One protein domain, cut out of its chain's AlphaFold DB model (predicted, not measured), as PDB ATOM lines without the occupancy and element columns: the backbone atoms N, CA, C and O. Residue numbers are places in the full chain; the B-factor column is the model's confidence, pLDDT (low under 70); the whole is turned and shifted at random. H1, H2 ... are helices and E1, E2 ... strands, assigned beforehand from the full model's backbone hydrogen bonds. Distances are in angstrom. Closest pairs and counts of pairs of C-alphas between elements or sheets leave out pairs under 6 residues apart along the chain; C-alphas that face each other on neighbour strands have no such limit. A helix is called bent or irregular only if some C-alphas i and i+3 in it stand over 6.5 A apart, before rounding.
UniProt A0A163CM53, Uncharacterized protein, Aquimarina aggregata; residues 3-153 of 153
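What this domain is: This is residues 3 to 153 of the 153 residues of an uncharacterized protein of Aquimarina aggregata (UniProt A0A163CM53). A twisted sheet of four strands has helices over one face: H1a, the first arm of the long bent helix H1, covers E1 and E2, and H3 covers E3, with the second arm, H1b, beside H3. The small helix H2 and the long loop of residues 71 to 100 lie toward one end of the rod, and residues 30 to 35 stick out at the other. The 151 printed residues hold three named helices and four named strands in the order E1 E2 H1 H2 E3 E4 H3; the sheet runs E1 E2 E4 E3, antiparallel throughout, and the class is mixed, helices and strands. The whole is loose, with a radius of gyration of the C-alphas of 18.6 A and spans of 63 by 29 by 26 A.

Where its parts are: E1, residues 3 to 10, begins with C-alpha 3 at (235.981, 436.959, 443.770), is 21.3 A long and bends by 53 degrees at residue 6. E2, residues 14 to 25, is 30.1 A long and bends by 58 degrees at residue 22. H1, residues 38 to 70, was assigned as one helix by its hydrogen bonds but is bent: C-alphas 56 and 59 are 7.3 A apart. Its arms are H1a, residues 38 to 56, 28.1 A, and H1b, residues 59 to 70, 16.3 A. H1a is itself irregular, with C-alphas 46 and 49 7.0 A apart. H2 is residues 101 to 110, 14.3 A; E3 residues 112 to 119, 23.2 A; E4 residues 125 to 132, 22.3 A. H3, residues 138 to 152, 21.2 A, ends with C-alpha 152 at (250.228, 420.043, 440.850).

How they stand to each other: E1 and E2 form a hairpin, with N 7 and O 18 at 2.8 A. E2 and E4 are antiparallel, with N 17 and O 127 at 2.8 A. E3 and E4 form a hairpin, with N 116 and O 128 at 2.8 A. E2, H1 and H2, and E3 make a split strand-helix-strand unit, two strands running the same way with E4 between them, and its crossover is left-handed. H1a and H3 are on the same face, two layers of helices and sheet, at heights over the sheet of 7.8 A and 9.5 A. The closest C-alphas of E1 and H1a are those of Gly 6 and Ser 47, 4.8 A; those of E3 and H3 are Phe 118 and Arg 145, 7.6 A. H1b, not on the sheet, touches H3 with residues 60 to 64 alone, closest at the C-alphas of Val 61 and Ile 148, 6.8 A, at a shallow tilt of 24 degrees, opposite ways. H2 only grazes the sheet with its residues 103 to 110, and H2 and H3 are apart. Every O i to N i+4 pair is within hydrogen-bond range in H1b, H2 and H3, and 12 of 15 are in H1a.

The domain as a whole: The C-alphas farthest apart are those of Glu 33 and Leu 96, 64.5 A. The printed part has no cut. The links E2 to H1 and H1 to H2 are long, with 12 and 30 residues. Residues 95 to 99 have pLDDT under 70; the mean of the printed part is 91.1.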
ATOM      1  N   GLY A   3     235.524 437.811 444.869       85.50
ATOM      2  CA  GLY A   3     235.981 436.959 443.770       85.50
ATOM      3  C   GLY A   3     237.034 435.948 444.219       85.50
ATOM      4  O   GLY A   3     237.505 435.995 445.354       85.50
ATOM      5  N   GLU A   4     237.388 435.022 443.334       91.44
ATOM      6  CA  GLU A   4     238.379 433.968 443.573       91.44
ATOM      7  C   GLU A   4     239.554 434.169 442.612       91.44
ATOM      8  O   GLU A   4     239.354 434.237 441.399       91.44
ATOM      9  N   ALA A   5     240.773 434.272 443.147       93.75
ATOM     10  CA  ALA A   5     241.974 434.355 442.321       93.75
ATOM     11  C   ALA A   5     242.244 432.999 441.660       93.75
ATOM     12  O   ALA A   5     242.177 431.949 442.307       93.75
ATOM     13  N   GLY A   6     242.553 433.018 440.371       95.62
ATOM     14  CA  GLY A   6     242.747 431.806 439.595       95.62
ATOM     15  C   GLY A   6     242.981 432.069 438.119       95.62
ATOM     16  O   GLY A   6     242.860 433.190 437.625       95.62
ATOM     17  N   ALA A   7     243.332 431.002 437.419       96.81
ATOM     18  CA  ALA A   7     243.673 431.014 436.014       96.81
ATOM     19  C   ALA A   7     243.021 429.828 435.299       96.81
ATOM     20  O   ALA A   7     242.866 428.743 435.861       96.81
ATOM     21  N   GLY A   8     242.623 430.050 434.048       96.25
ATOM     22  CA  GLY A   8     242.042 429.030 433.184       96.25
ATOM     23  C   GLY A   8     242.969 428.677 432.029       96.25
ATOM     24  O   GLY A   8     243.661 429.543 431.499       96.25
ATOM     25  N   ILE A   9     242.945 427.416 431.609       95.75
ATOM     26  CA  ILE A   9     243.630 426.949 430.409       95.75
ATOM     27  C   ILE A   9     242.770 425.944 429.646       95.75
ATOM     28  O   ILE A   9     241.949 425.229 430.223       95.75
ATOM     29  N   SER A  10     242.953 425.895 428.333       95.12
ATOM     30  CA  SER A  10     242.346 424.892 427.465       95.12
ATOM     31  C   SER A  10     243.439 424.199 426.671       95.12
ATOM     32  O   SER A  10     244.354 424.850 426.170       95.12
ATOM     33  N   SER A  11     243.319 422.883 426.570       95.12
ATOM     34  CA  SER A  11     244.176 422.017 425.771       95.12
ATOM     35  C   SER A  11     243.326 421.257 424.747       95.12
ATOM     36  O   SER A  11     242.119 421.470 424.614       95.12
ATOM     37  N   LYS A  12     243.960 420.347 424.013       95.69
ATOM     38  CA  LYS A  12     243.339 419.443 423.050       95.69
ATOM     39  C   LYS A  12     242.268 418.543 423.682       95.69
ATOM     40  O   LYS A  12     241.267 418.264 423.025       95.69
ATOM     41  N   TYR A  13     242.473 418.082 424.918       96.94
ATOM     42  CA  TYR A  13     241.615 417.069 425.561       96.94
ATOM     43  C   TYR A  13     240.814 417.581 426.761       96.94
ATOM     44  O   TYR A  13     239.917 416.885 427.235       96.94
ATOM     45  N   PHE A  14     241.102 418.783 427.262       97.31
ATOM     46  CA  PHE A  14     240.436 419.301 428.453       97.31
ATOM     47  C   PHE A  14     240.408 420.827 428.514       97.31
ATOM     48  O   PHE A  14     241.184 421.529 427.861       97.31
ATOM     49  N   LYS A  15     239.558 421.336 429.403       97.62
ATOM     50  CA  LYS A  15     239.628 422.691 429.949       97.62
ATOM     51  C   LYS A  15     239.811 422.605 431.455       97.62
ATOM     52  O   LYS A  15     239.169 421.794 432.110       97.62
ATOM     53  N   MET A  16     240.686 423.432 432.011       97.75
ATOM     54  CA  MET A  16     240.992 423.432 433.436       97.75
ATOM     55  C   MET A  16     240.963 424.855 433.987       97.75
ATOM     56  O   MET A  16     241.431 425.786 433.340       97.75
ATOM     57  N   TYR A  17     240.433 425.016 435.192       97.50
ATOM     58  CA  TYR A  17     240.546 426.227 435.993       97.50
ATOM     59  C   TYR A  17     241.228 425.885 437.316       97.50
ATOM     60  O   TYR A  17     240.734 425.032 438.054       97.50
ATOM     61  N   PHE A  18     242.355 426.535 437.595       97.50
ATOM     62  CA  PHE A  18     243.143 426.375 438.814       97.50
ATOM     63  C   PHE A  18     243.111 427.667 439.624       97.50
ATOM     64  O   PHE A  18     243.363 428.745 439.091       97.50
ATOM     65  N   SER A  19     242.783 427.568 440.904       96.56
ATOM     66  CA  SER A  19     242.377 428.723 441.705       96.56
ATOM     67  C   SER A  19     242.644 428.535 443.189       96.56
ATOM     68  O   SER A  19     242.939 427.426 443.637       96.56
ATOM     69  N   SER A  20     242.535 429.614 443.961       94.25
ATOM     70  CA  SER A  20     242.793 429.604 445.402       94.25
ATOM     71  C   SER A  20     241.824 428.724 446.194       94.25
ATOM     72  O   SER A  20     242.136 428.365 447.325       94.25
ATOM     73  N   GLY A  21     240.642 428.398 445.657       92.12
ATOM     74  CA  GLY A  21     239.570 427.753 446.414       92.12
ATOM     75  C   GLY A  21     238.905 428.676 447.440       92.12
ATOM     76  O   GLY A  21     238.040 428.226 448.191       92.12
ATOM     77  N   MET A  22     239.306 429.950 447.489       89.00
ATOM     78  CA  MET A  22     238.903 430.918 448.504       89.00
ATOM     79  C   MET A  22     238.396 432.204 447.860       89.00
ATOM     80  O   MET A  22     239.120 432.884 447.130       89.00
ATOM     81  N   THR A  23     237.169 432.577 448.213       89.38
ATOM     82  CA  THR A  23     236.586 433.863 447.836       89.38
ATOM     83  C   THR A  23     237.110 434.963 448.754       89.38
ATOM     84  O   THR A  23     236.909 434.917 449.968       89.38
ATOM     85  N   VAL A  24     237.732 435.984 448.175       86.56
ATOM     86  CA  VAL A  24     238.216 437.172 448.885       86.56
ATOM     87  C   VAL A  24     237.347 438.379 448.565       86.56
ATOM     88  O   VAL A  24     236.783 438.488 447.477       86.56
ATOM     89  N   SER A  25     237.225 439.289 449.530       87.38
ATOM     90  CA  SER A  25     236.563 440.582 449.343       87.38
ATOM     91  C   SER A  25     237.615 441.676 449.285       87.38
ATOM     92  O   SER A  25     238.419 441.802 450.206       87.38
ATOM     93  N   VAL A  26     237.598 442.470 448.216       85.19
ATOM     94  CA  VAL A  26     238.540 443.580 448.042       85.19
ATOM     95  C   VAL A  26     237.918 444.848 448.620       85.19
ATOM     96  O   VAL A  26     236.819 445.249 448.216       85.19
ATOM     97  N   ALA A  27     238.606 445.451 449.591       85.12
ATOM     98  CA  ALA A  27     238.212 446.725 450.179       85.12
ATOM     99  C   ALA A  27     238.431 447.865 449.176       85.12
ATOM    100  O   ALA A  27     239.387 447.841 448.404       85.12
ATOM    101  N   MET A  28     237.531 448.847 449.186       86.88
ATOM    102  CA  MET A  28     237.676 450.047 448.364       86.88
ATOM    103  C   MET A  28     238.857 450.882 448.879       86.88
ATOM    104  O   MET A  28     238.912 451.133 450.087       86.88
ATOM    105  N   PRO A  29     239.790 451.292 448.006       86.44
ATOM    106  CA  PRO A  29     240.884 452.162 448.400       86.44
ATOM    107  C   PRO A  29     240.365 453.591 448.661       86.44
ATOM    108  O   PRO A  29     239.325 453.978 448.118       86.44
ATOM    109  N   PRO A  30     241.040 454.373 449.519       84.94
ATOM    110  CA  PRO A  30     240.613 455.732 449.870       84.94
ATOM    111  C   PRO A  30     240.716 456.729 448.700       84.94
ATOM    112  O   PRO A  30     240.044 457.756 448.714       84.94
ATOM    113  N   ASP A  31     241.526 456.415 447.693       88.31
ATOM    114  CA  ASP A  31     241.884 457.187 446.499       88.31
ATOM    115  C   ASP A  31     241.269 456.575 445.227       88.31
ATOM    116  O   ASP A  31     241.934 456.294 444.231       88.31
ATOM    117  N   LEU A  32     239.952 456.345 445.259       84.00
ATOM    118  CA  LEU A  32     239.223 455.682 444.173       84.00
ATOM    119  C   LEU A  32     239.370 456.383 442.808       84.00
ATOM    120  O   LEU A  32     239.345 455.709 441.782       84.00
ATOM    121  N   GLU A  33     239.511 457.712 442.786       86.81
ATOM    122  CA  GLU A  33     239.685 458.482 441.545       86.81
ATOM    123  C   GLU A  33     241.005 458.146 440.829       86.81
ATOM    124  O   GLU A  33     241.030 458.098 439.599       86.81
ATOM    125  N   ASP A  34     242.060 457.830 441.586       87.69
ATOM    126  CA  ASP A  34     243.375 457.447 441.061       87.69
ATOM    127  C   ASP A  34     243.450 455.944 440.719       87.69
ATOM    128  O   ASP A  34     244.232 455.524 439.861       87.69
ATOM    129  N   HIS A  35     242.587 455.129 441.338       83.25
ATOM    130  CA  HIS A  35     242.524 453.676 441.156       83.25
ATOM    131  C   HIS A  35     241.102 453.162 440.855       83.25
ATOM    132  O   HIS A  35     240.566 452.324 441.592       83.25
ATOM    133  N   PRO A  36     240.478 453.584 439.737       85.94
ATOM    134  CA  PRO A  36     239.100 453.209 439.416       85.94
ATOM    135  C   PRO A  36     238.921 451.700 439.170       85.94
ATOM    136  O   PRO A  36     237.833 451.167 439.387       85.94
ATOM    137  N   ASN A  37     239.992 450.997 438.782       90.12
ATOM    138  CA  ASN A  37     239.988 449.565 438.456       90.12
ATOM    139  C   ASN A  37     240.618 448.684 439.552       90.12
ATOM    140  O   ASN A  37     240.981 447.539 439.283       90.12
ATOM    141  N   TYR A  38     240.711 449.171 440.796       88.00
ATOM    142  CA  TYR A  38     241.422 448.499 441.899       88.00
ATOM    143  C   TYR A  38     241.056 447.016 442.111       88.00
ATOM    144  O   TYR A  38     241.895 446.219 442.528       88.00
ATOM    145  N   ILE A  39     239.806 446.624 441.833       87.56
ATOM    146  CA  ILE A  39     239.353 445.227 441.934       87.56
ATOM    147  C   ILE A  39     239.990 444.375 440.831       87.56
ATOM    148  O   ILE A  39     240.493 443.288 441.112       87.56
ATOM    149  N   GLU A  40     239.948 444.856 439.588       89.44
ATOM    150  CA  GLU A  40     240.530 444.161 438.440       89.44
ATOM    151  C   GLU A  40     242.046 444.045 438.607       89.44
ATOM    152  O   GLU A  40     242.587 442.951 438.463       89.44
ATOM    153  N   ASP A  41     242.707 445.134 439.008       90.62
ATOM    154  CA  ASP A  41     244.151 445.158 439.252       90.62
ATOM    155  C   ASP A  41     244.552 444.167 440.353       90.62
ATOM    156  O   ASP A  41     245.506 443.404 440.183       90.62
ATOM    157  N   TYR A  42     243.781 444.099 441.447       91.19
ATOM    158  CA  TYR A  42     244.009 443.118 442.507       91.19
ATOM    159  C   TYR A  42     243.938 441.680 441.981       91.19
ATOM    160  O   TYR A  42     244.865 440.902 442.208       91.19
ATOM    161  N   PHE A  43     242.863 441.305 441.276       93.00
ATOM    162  CA  PHE A  43     242.715 439.931 440.782       93.00
ATOM    163  C   PHE A  43     243.712 439.601 439.673       93.00
ATOM    164  O   PHE A  43     244.211 438.480 439.628       93.00
ATOM    165  N   LYS A  44     244.073 440.572 438.832       92.19
ATOM    166  CA  LYS A  44     245.116 440.413 437.817       92.19
ATOM    167  C   LYS A  44     246.463 440.072 438.445       92.19
ATOM    168  O   LYS A  44     247.139 439.168 437.967       92.19
ATOM    169  N   GLU A  45     246.849 440.752 439.522       93.94
ATOM    170  CA  GLU A  45     248.081 440.440 440.252       93.94
ATOM    171  C   GLU A  45     247.968 439.127 441.042       93.94
ATOM    172  O   GLU A  45     248.852 438.272 440.954       93.94
ATOM    173  N   ALA A  46     246.860 438.922 441.760       93.94
ATOM    174  CA  ALA A  46     246.631 437.734 442.581       93.94
ATOM    175  C   ALA A  46     246.534 436.433 441.762       93.94
ATOM    176  O   ALA A  46     246.853 435.363 442.280       93.94
ATOM    177  N   SER A  47     246.126 436.505 440.491       95.75
ATOM    178  CA  SER A  47     246.037 435.348 439.591       95.75
ATOM    179  C   SER A  47     247.379 434.923 438.977       95.75
ATOM    180  O   SER A  47     247.511 433.767 438.564       95.75
ATOM    181  N   LYS A  48     248.413 435.784 438.963       96.69
ATOM    182  CA  LYS A  48     249.722 435.487 438.334       96.69
ATOM    183  C   LYS A  48     250.393 434.192 438.813       96.69
ATOM    184  O   LYS A  48     250.939 433.473 437.967       96.69
ATOM    185  N   PRO A  49     250.384 433.839 440.116       95.56
ATOM    186  CA  PRO A  49     250.962 432.577 440.572       95.56
ATOM    187  C   PRO A  49     250.258 431.355 439.964       95.56
ATOM    188  O   PRO A  49     250.922 430.398 439.572       95.56
ATOM    189  N   PHE A  50     248.930 431.410 439.816       96.50
ATOM    190  CA  PHE A  50     248.133 430.334 439.219       96.50
ATOM    191  C   PHE A  50     248.394 430.214 437.718       96.50
ATOM    192  O   PHE A  50     248.573 429.105 437.223       96.50
ATOM    193  N   GLU A  51     248.497 431.338 437.001       97.25
ATOM    194  CA  GLU A  51     248.882 431.341 435.583       97.25
ATOM    195  C   GLU A  51     250.267 430.729 435.369       97.25
ATOM    196  O   GLU A  51     250.474 429.940 434.447       97.25
ATOM    197  N   THR A  52     251.222 431.092 436.228       97.06
ATOM    198  CA  THR A  52     252.601 430.601 436.154       97.06
ATOM    199  C   THR A  52     252.651 429.103 436.420       97.06
ATOM    200  O   THR A  52     253.231 428.362 435.629       97.06
ATOM    201  N   LYS A  53     251.976 428.639 437.480       96.31
ATOM    202  CA  LYS A  53     251.892 427.212 437.805       96.31
ATOM    203  C   LYS A  53     251.200 426.426 436.693       96.31
ATOM    204  O   LYS A  53     251.697 425.371 436.324       96.31
ATOM    205  N   LEU A  54     250.107 426.937 436.115       96.25
ATOM    206  CA  LEU A  54     249.434 426.282 434.990       96.25
ATOM    207  C   LEU A  54     250.345 426.136 433.773       96.25
ATOM    208  O   LEU A  54     250.386 425.062 433.183       96.25
ATOM    209  N   LYS A  55     251.085 427.188 433.407       95.94
ATOM    210  CA  LYS A  55     252.037 427.135 432.287       95.94
ATOM    211  C   LYS A  55     253.136 426.095 432.515       95.94
ATOM    212  O   LYS A  55     253.497 425.400 431.573       95.94
ATOM    213  N   ASP A  56     253.632 425.989 433.744       96.62
ATOM    214  CA  ASP A  56     254.669 425.025 434.131       96.62
ATOM    215  C   ASP A  56     254.171 423.572 434.068       96.62
ATOM    216  O   ASP A  56     254.830 422.698 433.506       96.62
ATOM    217  N   VAL A  57     252.971 423.305 434.591       96.62
ATOM    218  CA  VAL A  57     252.446 421.934 434.668       96.62
ATOM    219  C   VAL A  57     251.755 421.456 433.392       96.62
ATOM    220  O   VAL A  57     251.626 420.246 433.207       96.62
ATOM    221  N   LEU A  58     251.324 422.363 432.506       96.06
ATOM    222  CA  LEU A  58     250.537 422.027 431.314       96.06
ATOM    223  C   LEU A  58     251.141 420.889 430.476       96.06
ATOM    224  O   LEU A  58     250.404 419.944 430.197       96.06
ATOM    225  N   PRO A  59     252.447 420.882 430.134       96.88
ATOM    226  CA  PRO A  59     253.016 419.798 429.333       96.88
ATOM    227  C   PRO A  59     252.894 418.427 430.011       96.88
ATOM    228  O   PRO A  59     252.648 417.422 429.349       96.88
ATOM    229  N   ARG A  60     253.026 418.382 431.345       97.69
ATOM    230  CA  ARG A  60     252.886 417.148 432.136       97.69
ATOM    231  C   ARG A  60     251.431 416.690 432.198       97.69
ATOM    232  O   ARG A  60     251.173 415.491 432.132       97.69
ATOM    233  N   VAL A  61     250.488 417.629 432.307       97.25
ATOM    234  CA  VAL A  61     249.050 417.329 432.255       97.25
ATOM    235  C   VAL A  61     248.669 416.776 430.881       97.25
ATOM    236  O   VAL A  61     248.030 415.731 430.810       97.25
ATOM    237  N   ASP A  62     249.104 417.421 429.796       97.06
ATOM    238  CA  ASP A  62     248.841 416.959 428.429       97.06
ATOM    239  C   ASP A  62     249.382 415.547 428.199       97.06
ATOM    240  O   ASP A  62     248.656 414.673 427.724       97.06
ATOM    241  N   GLN A  63     250.622 415.295 428.623       97.12
ATOM    242  CA  GLN A  63     251.231 413.972 428.536       97.12
ATOM    243  C   GLN A  63     250.454 412.921 429.346       97.12
ATOM    244  O   GLN A  63     250.238 411.812 428.862       97.12
ATOM    245  N   SER A  64     250.003 413.258 430.559       97.19
ATOM    246  CA  SER A  64     249.174 412.367 431.381       97.19
ATOM    247  C   SER A  64     247.869 412.001 430.666       97.19
ATOM    248  O   SER A  64     247.533 410.820 430.581       97.19
ATOM    249  N   PHE A  65     247.181 412.973 430.059       97.56
ATOM    250  CA  PHE A  65     245.980 412.711 429.261       97.56
ATOM    251  C   PHE A  65     246.262 411.822 428.045       97.56
ATOM    252  O   PHE A  65     245.500 410.891 427.780       97.56
ATOM    253  N   GLU A  66     247.361 412.053 427.325       96.75
ATOM    254  CA  GLU A  66     247.757 411.194 426.207       96.75
ATOM    255  C   GLU A  66     248.023 409.755 426.653       96.75
ATOM    256  O   GLU A  66     247.541 408.820 426.010       96.75
ATOM    257  N   THR A  67     248.710 409.559 427.780       96.81
ATOM    258  CA  THR A  67     248.935 408.237 428.375       96.81
ATOM    259  C   THR A  67     247.620 407.557 428.764       96.81
ATOM    260  O   THR A  67     247.406 406.395 428.411       96.81
ATOM    261  N   LEU A  68     246.708 408.266 429.437       96.44
ATOM    262  CA  LEU A  68     245.398 407.729 429.823       96.44
ATOM    263  C   LEU A  68     244.578 407.276 428.606       96.44
ATOM    264  O   LEU A  68     243.971 406.204 428.629       96.44
ATOM    265  N   ILE A  69     244.603 408.047 427.520       96.31
ATOM    266  CA  ILE A  69     243.876 407.725 426.287       96.31
ATOM    267  C   ILE A  69     244.541 406.562 425.544       96.31
ATOM    268  O   ILE A  69     243.882 405.582 425.204       96.31
ATOM    269  N   GLN A  70     245.842 406.660 425.271       95.56
ATOM    270  CA  GLN A  70     246.528 405.748 424.352       95.56
ATOM    271  C   GLN A  70     246.925 404.425 425.007       95.56
ATOM    272  O   GLN A  70     246.872 403.386 424.356       95.56
ATOM    273  N   GLN A  71     247.337 404.454 426.277       93.75
ATOM    274  CA  GLN A  71     247.848 403.273 426.978       93.75
ATOM    275  C   GLN A  71     246.774 402.611 427.840       93.75
ATOM    276  O   GLN A  71     246.723 401.384 427.913       93.75
ATOM    277  N   HIS A  72     245.903 403.406 428.467       92.44
ATOM    278  CA  HIS A  72     244.860 402.895 429.361       92.44
ATOM    279  C   HIS A  72     243.462 402.857 428.730       92.44
ATOM    280  O   HIS A  72     242.552 402.281 429.321       92.44
ATOM    281  N   GLY A  73     243.289 403.408 427.525       94.44
ATOM    282  CA  GLY A  73     242.043 403.307 426.765       94.44
ATOM    283  C   GLY A  73     240.886 404.126 427.334       94.44
ATOM    284  O   GLY A  73     239.729 403.776 427.093       94.44
ATOM    285  N   PHE A  74     241.174 405.193 428.086       96.56
ATOM    286  CA  PHE A  74     240.140 406.037 428.686       96.56
ATOM    287  C   PHE A  74     239.268 406.660 427.583       96.56
ATOM    288  O   PHE A  74     239.800 407.083 426.552       96.56
ATOM    289  N   PRO A  75     237.939 406.772 427.772       95.19
ATOM    290  CA  PRO A  75     237.002 407.200 426.729       95.19
ATOM    291  C   PRO A  75     236.998 408.722 426.490       95.19
ATOM    292  O   PRO A  75     235.957 409.299 426.185       95.19
ATOM    293  N   ILE A  76     238.144 409.382 426.650       96.12
ATOM    294  CA  ILE A  76     238.313 410.830 426.505       96.12
ATOM    295  C   ILE A  76     238.538 411.155 425.025       96.12
ATOM    296  O   ILE A  76     239.378 410.547 424.358       96.12
ATOM    297  N   SER A  77     237.787 412.118 424.501       95.12
ATOM    298  CA  SER A  77     237.916 412.625 423.133       95.12
ATOM    299  C   SER A  77     238.524 414.030 423.108       95.12
ATOM    300  O   SER A  77     238.930 414.569 424.135       95.12
ATOM    301  N   LEU A  78     238.602 414.637 421.919       95.81
ATOM    302  CA  LEU A  78     238.913 416.064 421.813       95.81
ATOM    303  C   LEU A  78     237.914 416.866 422.648       95.81
ATOM    304  O   LEU A  78     236.722 416.547 422.643       95.81
ATOM    305  N   TYR A  79     238.414 417.883 423.346       95.88
ATOM    306  CA  TYR A  79     237.576 418.763 424.143       95.88
ATOM    307  C   TYR A  79     236.617 419.531 423.235       95.88
ATOM    308  O   TYR A  79     237.046 420.267 422.343       95.88
ATOM    309  N   ASP A  80     235.323 419.372 423.491       94.25
ATOM    310  CA  ASP A  80     234.260 420.130 422.851       94.25
ATOM    311  C   ASP A  80     233.535 420.984 423.905       94.25
ATOM    312  O   ASP A  80     232.811 420.439 424.743       94.25
ATOM    313  N   PRO A  81     233.666 422.326 423.873       90.50
ATOM    314  CA  PRO A  81     232.952 423.212 424.793       90.50
ATOM    315  C   PRO A  81     231.428 423.211 424.584       90.50
ATOM    316  O   PRO A  81     230.714 423.852 425.352       90.50
ATOM    317  N   LYS A  82     230.928 422.551 423.532       90.62
ATOM    318  CA  LYS A  82     229.501 422.368 423.238       90.62
ATOM    319  C   LYS A  82     228.996 420.968 423.591       90.62
ATOM    320  O   LYS A  82     227.814 420.701 423.369       90.62
ATOM    321  N   ALA A  83     229.856 420.094 424.120       90.62
ATOM    322  CA  ALA A  83     229.429 418.793 424.608       90.62
ATOM    323  C   ALA A  83     228.332 418.970 425.667       90.62
ATOM    324  O   ALA A  83     228.375 419.874 426.503       90.62
ATOM    325  N   VAL A  84     227.315 418.119 425.598       89.50
ATOM    326  CA  VAL A  84     226.138 418.222 426.462       89.50
ATOM    327  C   VAL A  84     226.330 417.430 427.748       89.50
ATOM    328  O   VAL A  84     227.099 416.471 427.803       89.50
ATOM    329  N   PHE A  85     225.588 417.798 428.789       87.81
ATOM    330  CA  PHE A  85     225.468 416.954 429.971       87.81
ATOM    331  C   PHE A  85     224.641 415.703 429.644       87.81
ATOM    332  O   PHE A  85     223.549 415.801 429.078       87.81
ATOM    333  N   VAL A  86     225.134 414.532 430.046       88.25
ATOM    334  CA  VAL A  86     224.443 413.247 429.891       88.25
ATOM    335  C   VAL A  86     224.409 412.547 431.250       88.25
ATOM    336  O   VAL A  86     225.458 412.247 431.812       88.25
ATOM    337  N   ALA A  87     223.206 412.286 431.776       79.81
ATOM    338  CA  ALA A  87     223.004 411.808 433.151       79.81
ATOM    339  C   ALA A  87     223.744 410.493 433.472       79.81
ATOM    340  O   ALA A  87     224.317 410.373 434.549       79.81
ATOM    341  N   ASP A  88     223.814 409.567 432.510       85.38
ATOM    342  CA  ASP A  88     224.482 408.266 432.671       85.38
ATOM    343  C   ASP A  88     225.888 408.239 432.041       85.38
ATOM    344  O   ASP A  88     226.400 407.173 431.697       85.38
ATOM    345  N   ALA A  89     226.520 409.396 431.815       89.56
ATOM    346  CA  ALA A  89     227.889 409.454 431.294       89.56
ATOM    347  C   ALA A  89     228.909 408.821 432.253       89.56
ATOM    348  O   ALA A  89     229.927 408.293 431.807       89.56
ATOM    349  N   ILE A  90     228.629 408.870 433.558       91.56
ATOM    350  CA  ILE A  90     229.475 408.313 434.610       91.56
ATOM    351  C   ILE A  90     228.777 407.092 435.198       91.56
ATOM    352  O   ILE A  90     227.625 407.189 435.611       91.56
ATOM    353  N   ILE A  91     229.487 405.969 435.267       91.19
ATOM    354  CA  ILE A  91     228.988 404.727 435.868       91.19
ATOM    355  C   ILE A  91     229.781 404.376 437.128       91.19
ATOM    356  O   ILE A  91     230.994 404.596 437.198       91.19
ATOM    357  N   GLU A  92     229.100 403.831 438.132       90.00
ATOM    358  CA  GLU A  92     229.749 403.336 439.346       90.00
ATOM    359  C   GLU A  92     230.399 401.969 439.088       90.00
ATOM    360  O   GLU A  92     229.909 401.160 438.303       90.00
ATOM    361  N   ASP A  93     231.512 401.687 439.763       85.69
ATOM    362  CA  ASP A  93     232.300 400.465 439.541       85.69
ATOM    363  C   ASP A  93     231.551 399.162 439.873       85.69
ATOM    364  O   ASP A  93     231.905 398.095 439.371       85.69
ATOM    365  N   VAL A  94     230.523 399.254 440.720       78.81
ATOM    366  CA  VAL A  94     229.687 398.130 441.165       78.81
ATOM    367  C   VAL A  94     228.456 397.904 440.289       78.81
ATOM    368  O   VAL A  94     227.804 396.867 440.431       78.81
ATOM    369  N   ASP A  95     228.129 398.833 439.386       66.75
ATOM    370  CA  ASP A  95     226.969 398.685 438.514       66.75
ATOM    371  C   ASP A  95     227.275 397.688 437.393       66.75
ATOM    372  O   ASP A  95     228.032 397.950 436.455       66.75
ATOM    373  N   LEU A  96     226.631 396.521 437.468       54.31
ATOM    374  CA  LEU A  96     226.589 395.529 436.396       54.31
ATOM    375  C   LEU A  96     225.623 395.989 435.293       54.31
ATOM    376  O   LEU A  96     224.598 395.366 435.041       54.31
ATOM    377  N   GLY A  97     225.972 397.099 434.643       54.12
ATOM    378  CA  GLY A  97     225.618 397.419 433.263       54.12
ATOM    379  C   GLY A  97     224.152 397.260 432.867       54.12
ATOM    380  O   GLY A  97     223.787 396.313 432.172       54.12
ATOM    381  N   HIS A  98     223.352 398.292 433.116       56.97
ATOM    382  CA  HIS A  98     222.336 398.657 432.135       56.97
ATOM    383  C   HIS A  98     222.930 399.724 431.211       56.97
ATOM    384  O   HIS A  98     222.775 400.919 431.444       56.97
ATOM    385  N   GLU A  99     223.629 399.294 430.149       61.16
ATOM    386  CA  GLU A  99     223.953 400.194 429.034       61.16
ATOM    387  C   GLU A  99     222.632 400.684 428.426       61.16
ATOM    388  O   GLU A  99     221.971 399.985 427.648       61.16
ATOM    389  N   ASN A 100     222.220 401.896 428.788       71.81
ATOM    390  CA  ASN A 100     221.087 402.544 428.158       71.81
ATOM    391  C   ASN A 100     221.471 402.863 426.703       71.81
ATOM    392  O   ASN A 100     222.294 403.741 426.436       71.81
ATOM    393  N   LYS A 101     220.891 402.128 425.744       74.44
ATOM    394  CA  LYS A 101     221.182 402.284 424.305       74.44
ATOM    395  C   LYS A 101     221.030 403.733 423.830       74.44
ATOM    396  O   LYS A 101     221.788 404.165 422.963       74.44
ATOM    397  N   SER A 102     220.094 404.484 424.408       77.25
ATOM    398  CA  SER A 102     219.889 405.902 424.097       77.25
ATOM    399  C   SER A 102     221.076 406.756 424.546       77.25
ATOM    400  O   SER A 102     221.582 407.553 423.761       77.25
ATOM    401  N   THR A 103     221.579 406.528 425.761       78.88
ATOM    402  CA  THR A 103     222.776 407.190 426.303       78.88
ATOM    403  C   THR A 103     224.002 406.873 425.454       78.88
ATOM    404  O   THR A 103     224.743 407.774 425.073       78.88
ATOM    405  N   ARG A 104     224.193 405.603 425.080       78.31
ATOM    406  CA  ARG A 104     225.312 405.191 424.222       78.31
ATOM    407  C   ARG A 104     225.282 405.882 422.859       78.31
ATOM    408  O   ARG A 104     226.317 406.361 422.403       78.31
ATOM    409  N   ASN A 105     224.116 405.948 422.216       77.38
ATOM    410  CA  ASN A 105     223.975 406.633 420.931       77.38
ATOM    411  C   ASN A 105     224.265 408.132 421.058       77.38
ATOM    412  O   ASN A 105     224.960 408.686 420.209       77.38
ATOM    413  N   LEU A 106     223.789 408.763 422.135       82.38
ATOM    414  CA  LEU A 106     224.047 410.173 422.406       82.38
ATOM    415  C   LEU A 106     225.550 410.434 422.580       82.38
ATOM    416  O   LEU A 106     226.106 411.249 421.851       82.38
ATOM    417  N   LEU A 107     226.224 409.655 423.433       86.06
ATOM    418  CA  LEU A 107     227.668 409.752 423.683       86.06
ATOM    419  C   LEU A 107     228.509 409.608 422.410       86.06
ATOM    420  O   LEU A 107     229.447 410.371 422.203       86.06
ATOM    421  N   VAL A 108     228.153 408.668 421.529       80.69
ATOM    422  CA  VAL A 108     228.853 408.487 420.248       80.69
ATOM    423  C   VAL A 108     228.598 409.660 419.295       80.69
ATOM    424  O   VAL A 108     229.494 410.038 418.545       80.69
ATOM    425  N   SER A 109     227.389 410.229 419.304       80.56
ATOM    426  CA  SER A 109     226.990 411.282 418.361       80.56
ATOM    427  C   SER A 109     227.459 412.690 418.740       80.56
ATOM    428  O   SER A 109     227.755 413.480 417.847       80.56
ATOM    429  N   SER A 110     227.520 413.009 420.036       80.31
ATOM    430  CA  SER A 110     227.747 414.375 420.532       80.31
ATOM    431  C   SER A 110     228.830 414.486 421.602       80.31
ATOM    432  O   SER A 110     229.153 415.594 422.019       80.31
ATOM    433  N   GLY A 111     229.348 413.359 422.098       89.00
ATOM    434  CA  GLY A 111     230.109 413.332 423.342       89.00
ATOM    435  C   GLY A 111     229.273 413.756 424.556       89.00
ATOM    436  O   GLY A 111     228.111 414.164 424.437       89.00
ATOM    437  N   ALA A 112     229.874 413.646 425.735       93.50
ATOM    438  CA  ALA A 112     229.355 414.224 426.967       93.50
ATOM    439  C   ALA A 112     230.433 415.027 427.683       93.50
ATOM    440  O   ALA A 112     231.592 414.615 427.730       93.50
ATOM    441  N   ASP A 113     230.027 416.153 428.257       94.50
ATOM    442  CA  ASP A 113     230.866 416.937 429.154       94.50
ATOM    443  C   ASP A 113     230.867 416.305 430.552       94.50
ATOM    444  O   ASP A 113     229.814 416.030 431.138       94.50
ATOM    445  N   VAL A 114     232.063 416.074 431.087       95.69
ATOM    446  CA  VAL A 114     232.278 415.615 432.458       95.69
ATOM    447  C   VAL A 114     233.119 416.646 433.189       95.69
ATOM    448  O   VAL A 114     234.267 416.903 432.829       95.69
ATOM    449  N   ASN A 115     232.552 417.189 434.265       95.44
ATOM    450  CA  ASN A 115     233.229 418.127 435.150       95.44
ATOM    451  C   ASN A 115     233.688 417.422 436.427       95.44
ATOM    452  O   ASN A 115     232.887 416.819 437.143       95.44
ATOM    453  N   LEU A 116     234.975 417.541 436.738       96.00
ATOM    454  CA  LEU A 116     235.572 417.132 437.998       96.00
ATOM    455  C   LEU A 116     236.008 418.379 438.765       96.00
ATOM    456  O   LEU A 116     236.773 419.189 438.250       96.00
ATOM    457  N   SER A 117     235.585 418.500 440.021       96.31
ATOM    458  CA  SER A 117     236.027 419.573 440.913       96.31
ATOM    459  C   SER A 117     236.663 418.968 442.155       96.31
ATOM    460  O   SER A 117     236.044 418.156 442.843       96.31
ATOM    461  N   PHE A 118     237.909 419.336 442.440       96.75
ATOM    462  CA  PHE A 118     238.672 418.795 443.563       96.75
ATOM    463  C   PHE A 118     239.743 419.773 444.045       96.75
ATOM    464  O   PHE A 118     240.090 420.731 443.359       96.75
ATOM    465  N   PHE A 119     240.265 419.521 445.245       96.12
ATOM    466  CA  PHE A 119     241.349 420.296 445.840       96.12
ATOM    467  C   PHE A 119     242.689 419.559 445.719       96.12
ATOM    468  O   PHE A 119     242.729 418.327 445.809       96.12
ATOM    469  N   THR A 120     243.768 420.318 445.529       94.44
ATOM    470  CA  THR A 120     245.158 419.861 445.681       94.44
ATOM    471  C   THR A 120     245.490 419.644 447.158       94.44
ATOM    472  O   THR A 120     244.712 420.017 448.044       94.44
ATOM    473  N   ARG A 121     246.672 419.087 447.464       89.81
ATOM    474  CA  ARG A 121     247.113 418.958 448.864       89.81
ATOM    475  C   ARG A 121     247.407 420.310 449.516       89.81
ATOM    476  O   ARG A 121     247.290 420.442 450.729       89.81
ATOM    477  N   SER A 122     247.719 421.323 448.710       89.75
ATOM    478  CA  SER A 122     247.859 422.725 449.121       89.75
ATOM    479  C   SER A 122     246.528 423.490 449.206       89.75
ATOM    480  O   SER A 122     246.541 424.716 449.292       89.75
ATOM    481  N   PHE A 123     245.382 422.794 449.175       91.19
ATOM    482  CA  PHE A 123     244.027 423.366 449.235       91.19
ATOM    483  C   PHE A 123     243.661 424.323 448.091       91.19
ATOM    484  O   PHE A 123     242.635 424.996 448.155       91.19
ATOM    485  N   SER A 124     244.438 424.349 447.010       95.00
ATOM    486  CA  SER A 124     244.044 425.048 445.787       95.00
ATOM    487  C   SER A 124     242.978 424.234 445.049       95.00
ATOM    488  O   SER A 124     242.999 423.004 445.066       95.00
ATOM    489  N   LYS A 125     242.025 424.903 444.407       97.25
ATOM    490  CA  LYS A 125     240.898 424.270 443.716       97.25
ATOM    491  C   LYS A 125     241.196 424.083 442.234       97.25
ATOM    492  O   LYS A 125     241.627 425.020 441.564       97.25
ATOM    493  N   ILE A 126     240.888 422.895 441.726       97.75
ATOM    494  CA  ILE A 126     240.912 422.541 440.307       97.75
ATOM    495  C   ILE A 126     239.482 422.224 439.868       97.75
ATOM    496  O   ILE A 126     238.816 421.381 440.470       97.75
ATOM    497  N   ASN A 127     239.020 422.882 438.805       97.69
ATOM    498  CA  ASN A 127     237.856 422.460 438.028       97.69
ATOM    499  C   ASN A 127     238.349 421.989 436.664       97.69
ATOM    500  O   ASN A 127     238.990 422.753 435.948       97.69
ATOM    501  N   LEU A 128     238.065 420.744 436.321       97.94
ATOM    502  CA  LEU A 128     238.515 420.080 435.110       97.94
ATOM    503  C   LEU A 128     237.293 419.633 434.310       97.94
ATOM    504  O   LEU A 128     236.486 418.860 434.814       97.94
ATOM    505  N   SER A 129     237.186 420.094 433.072       97.69
ATOM    506  CA  SER A 129     236.161 419.693 432.111       97.69
ATOM    507  C   SER A 129     236.807 418.846 431.021       97.69
ATOM    508  O   SER A 129     237.798 419.262 430.412       97.69
ATOM    509  N   ILE A 130     236.246 417.668 430.772       97.62
ATOM    510  CA  ILE A 130     236.685 416.736 429.729       97.62
ATOM    511  C   ILE A 130     235.483 416.320 428.887       97.62
ATOM    512  O   ILE A 130     234.366 416.234 429.392       97.62
ATOM    513  N   THR A 131     235.723 416.002 427.620       97.12
ATOM    514  CA  THR A 131     234.694 415.404 426.764       97.12
ATOM    515  C   THR A 131     234.937 413.907 426.659       97.12
ATOM    516  O   THR A 131     236.052 413.480 426.358       97.12
ATOM    517  N   ILE A 132     233.898 413.109 426.897       96.12
ATOM    518  CA  ILE A 132     233.938 411.652 426.745       96.12
ATOM    519  C   ILE A 132     233.042 411.194 425.593       96.12
ATOM    520  O   ILE A 132     232.006 411.799 425.332       96.12
ATOM    521  N   ASN A 133     233.406 410.101 424.921       93.25
ATOM    522  CA  ASN A 133     232.633 409.523 423.806       93.25
ATOM    523  C   ASN A 133     231.984 408.164 424.133       93.25
ATOM    524  O   ASN A 133     231.299 407.568 423.298       93.25
ATOM    525  N   LYS A 134     232.215 407.667 425.347       92.62
ATOM    526  CA  LYS A 134     231.605 406.476 425.948       92.62
ATOM    527  C   LYS A 134     231.474 406.717 427.445       92.62
ATOM    528  O   LYS A 134     232.075 407.652 427.963       92.62
ATOM    529  N   GLN A 135     230.702 405.873 428.123       91.69
ATOM    530  CA  GLN A 135     230.578 405.951 429.576       91.69
ATOM    531  C   GLN A 135     231.952 405.766 430.230       91.69
ATOM    532  O   GLN A 135     232.735 404.924 429.786       91.69
ATOM    533  N   ILE A 136     232.224 406.555 431.267       92.88
ATOM    534  CA  ILE A 136     233.460 406.508 432.052       92.88
ATOM    535  C   ILE A 136     233.154 406.016 433.465       92.88
ATOM    536  O   ILE A 136     232.146 406.398 434.065       92.88
ATOM    537  N   LYS A 137     234.008 405.157 434.014       93.50
ATOM    538  CA  LYS A 137     233.849 404.644 435.376       93.50
ATOM    539  C   LYS A 137     234.272 405.676 436.410       93.50
ATOM    540  O   LYS A 137     235.193 406.469 436.195       93.50
ATOM    541  N   ARG A 138     233.657 405.618 437.591       94.00
ATOM    542  CA  ARG A 138     234.063 406.431 438.742       94.00
ATOM    543  C   ARG A 138     235.535 406.209 439.107       94.00
ATOM    544  O   ARG A 138     236.238 407.185 439.367       94.00
ATOM    545  N   SER A 139     236.025 404.968 439.090       95.12
ATOM    546  CA  SER A 139     237.446 404.661 439.313       95.12
ATOM    547  C   SER A 139     238.384 405.328 438.304       95.12
ATOM    548  O   SER A 139     239.410 405.865 438.713       95.12
ATOM    549  N   GLU A 140     238.016 405.386 437.024       95.88
ATOM    550  CA  GLU A 140     238.793 406.070 435.982       95.88
ATOM    551  C   GLU A 140     238.860 407.582 436.258       95.88
ATOM    552  O   GLU A 140     239.934 408.184 436.222       95.88
ATOM    553  N   LEU A 141     237.740 408.199 436.648       96.56
ATOM    554  CA  LEU A 141     237.720 409.601 437.086       96.56
ATOM    555  C   LEU A 141     238.604 409.842 438.318       96.56
ATOM    556  O   LEU A 141     239.289 410.864 438.405       96.56
ATOM    557  N   ASN A 142     238.631 408.896 439.258       96.31
ATOM    558  CA  ASN A 142     239.516 408.960 440.420       96.31
ATOM    559  C   ASN A 142     240.994 408.836 440.022       96.31
ATOM    560  O   ASN A 142     241.828 409.529 440.605       96.31
ATOM    561  N   THR A 143     241.323 408.020 439.018       97.12
ATOM    562  CA  THR A 143     242.678 407.935 438.453       97.12
ATOM    563  C   THR A 143     243.101 409.257 437.819       97.12
ATOM    564  O   THR A 143     244.187 409.739 438.135       97.12
ATOM    565  N   ILE A 144     242.239 409.882 437.001       97.38
ATOM    566  CA  ILE A 144     242.499 411.222 436.437       97.38
ATOM    567  C   ILE A 144     242.788 412.197 437.575       97.38
ATOM    568  O   ILE A 144     243.839 412.831 437.604       97.38
ATOM    569  N   ARG A 145     241.886 412.281 438.558       97.31
ATOM    570  CA  ARG A 145     242.045 413.170 439.712       97.31
ATOM    571  C   ARG A 145     243.381 412.948 440.426       97.31
ATOM    572  O   ARG A 145     244.057 413.924 440.737       97.31
ATOM    573  N   ALA A 146     243.748 411.699 440.706       96.62
ATOM    574  CA  ALA A 146     244.981 411.375 441.416       96.62
ATOM    575  C   ALA A 146     246.228 411.827 440.640       96.62
ATOM    576  O   ALA A 146     247.090 412.478 441.227       96.62
ATOM    577  N   GLN A 147     246.281 411.563 439.329       96.62
ATOM    578  CA  GLN A 147     247.394 411.998 438.477       96.62
ATOM    579  C   GLN A 147     247.504 413.524 438.412       96.62
ATOM    580  O   GLN A 147     248.597 414.072 438.521       96.62
ATOM    581  N   ILE A 148     246.376 414.229 438.287       97.06
ATOM    582  CA  ILE A 148     246.388 415.695 438.270       97.06
ATOM    583  C   ILE A 148     246.857 416.258 439.613       97.06
ATOM    584  O   ILE A 148     247.674 417.170 439.624       97.06
ATOM    585  N   ILE A 149     246.403 415.711 440.744       96.06
ATOM    586  CA  ILE A 149     246.891 416.150 442.062       96.06
ATOM    587  C   ILE A 149     248.412 415.963 442.167       96.06
ATOM    588  O   ILE A 149     249.101 416.887 442.581       96.06
ATOM    589  N   GLU A 150     248.940 414.818 441.732       96.12
ATOM    590  CA  GLU A 150     250.382 414.535 441.748       96.12
ATOM    591  C   GLU A 150     251.203 415.481 440.858       96.12
ATOM    592  O   GLU A 150     252.352 415.784 441.163       96.12
ATOM    593  N   ILE A 151     250.633 415.968 439.755       96.50
ATOM    594  CA  ILE A 151     251.308 416.927 438.873       96.50
ATOM    595  C   ILE A 151     251.371 418.330 439.495       96.50
ATOM    596  O   ILE A 151     252.326 419.073 439.243       96.50
ATOM    597  N   PHE A 152     250.345 418.710 440.258       94.06
ATOM    598  CA  PHE A 152     250.228 420.043 440.850       94.06
ATOM    599  C   PHE A 152     250.989 420.204 442.166       94.06
ATOM    600  O   PHE A 152     251.419 421.326 442.460       94.06
ATOM    601  N   ASP A 153     251.158 419.119 442.917       85.50
ATOM    602  CA  ASP A 153     252.029 419.064 444.093       85.50
ATOM    603  C   ASP A 153     253.520 419.144 443.704       85.50
ATOM    604  O   ASP A 153     254.273 419.788 444.469       85.50
TER     605      ASP A 153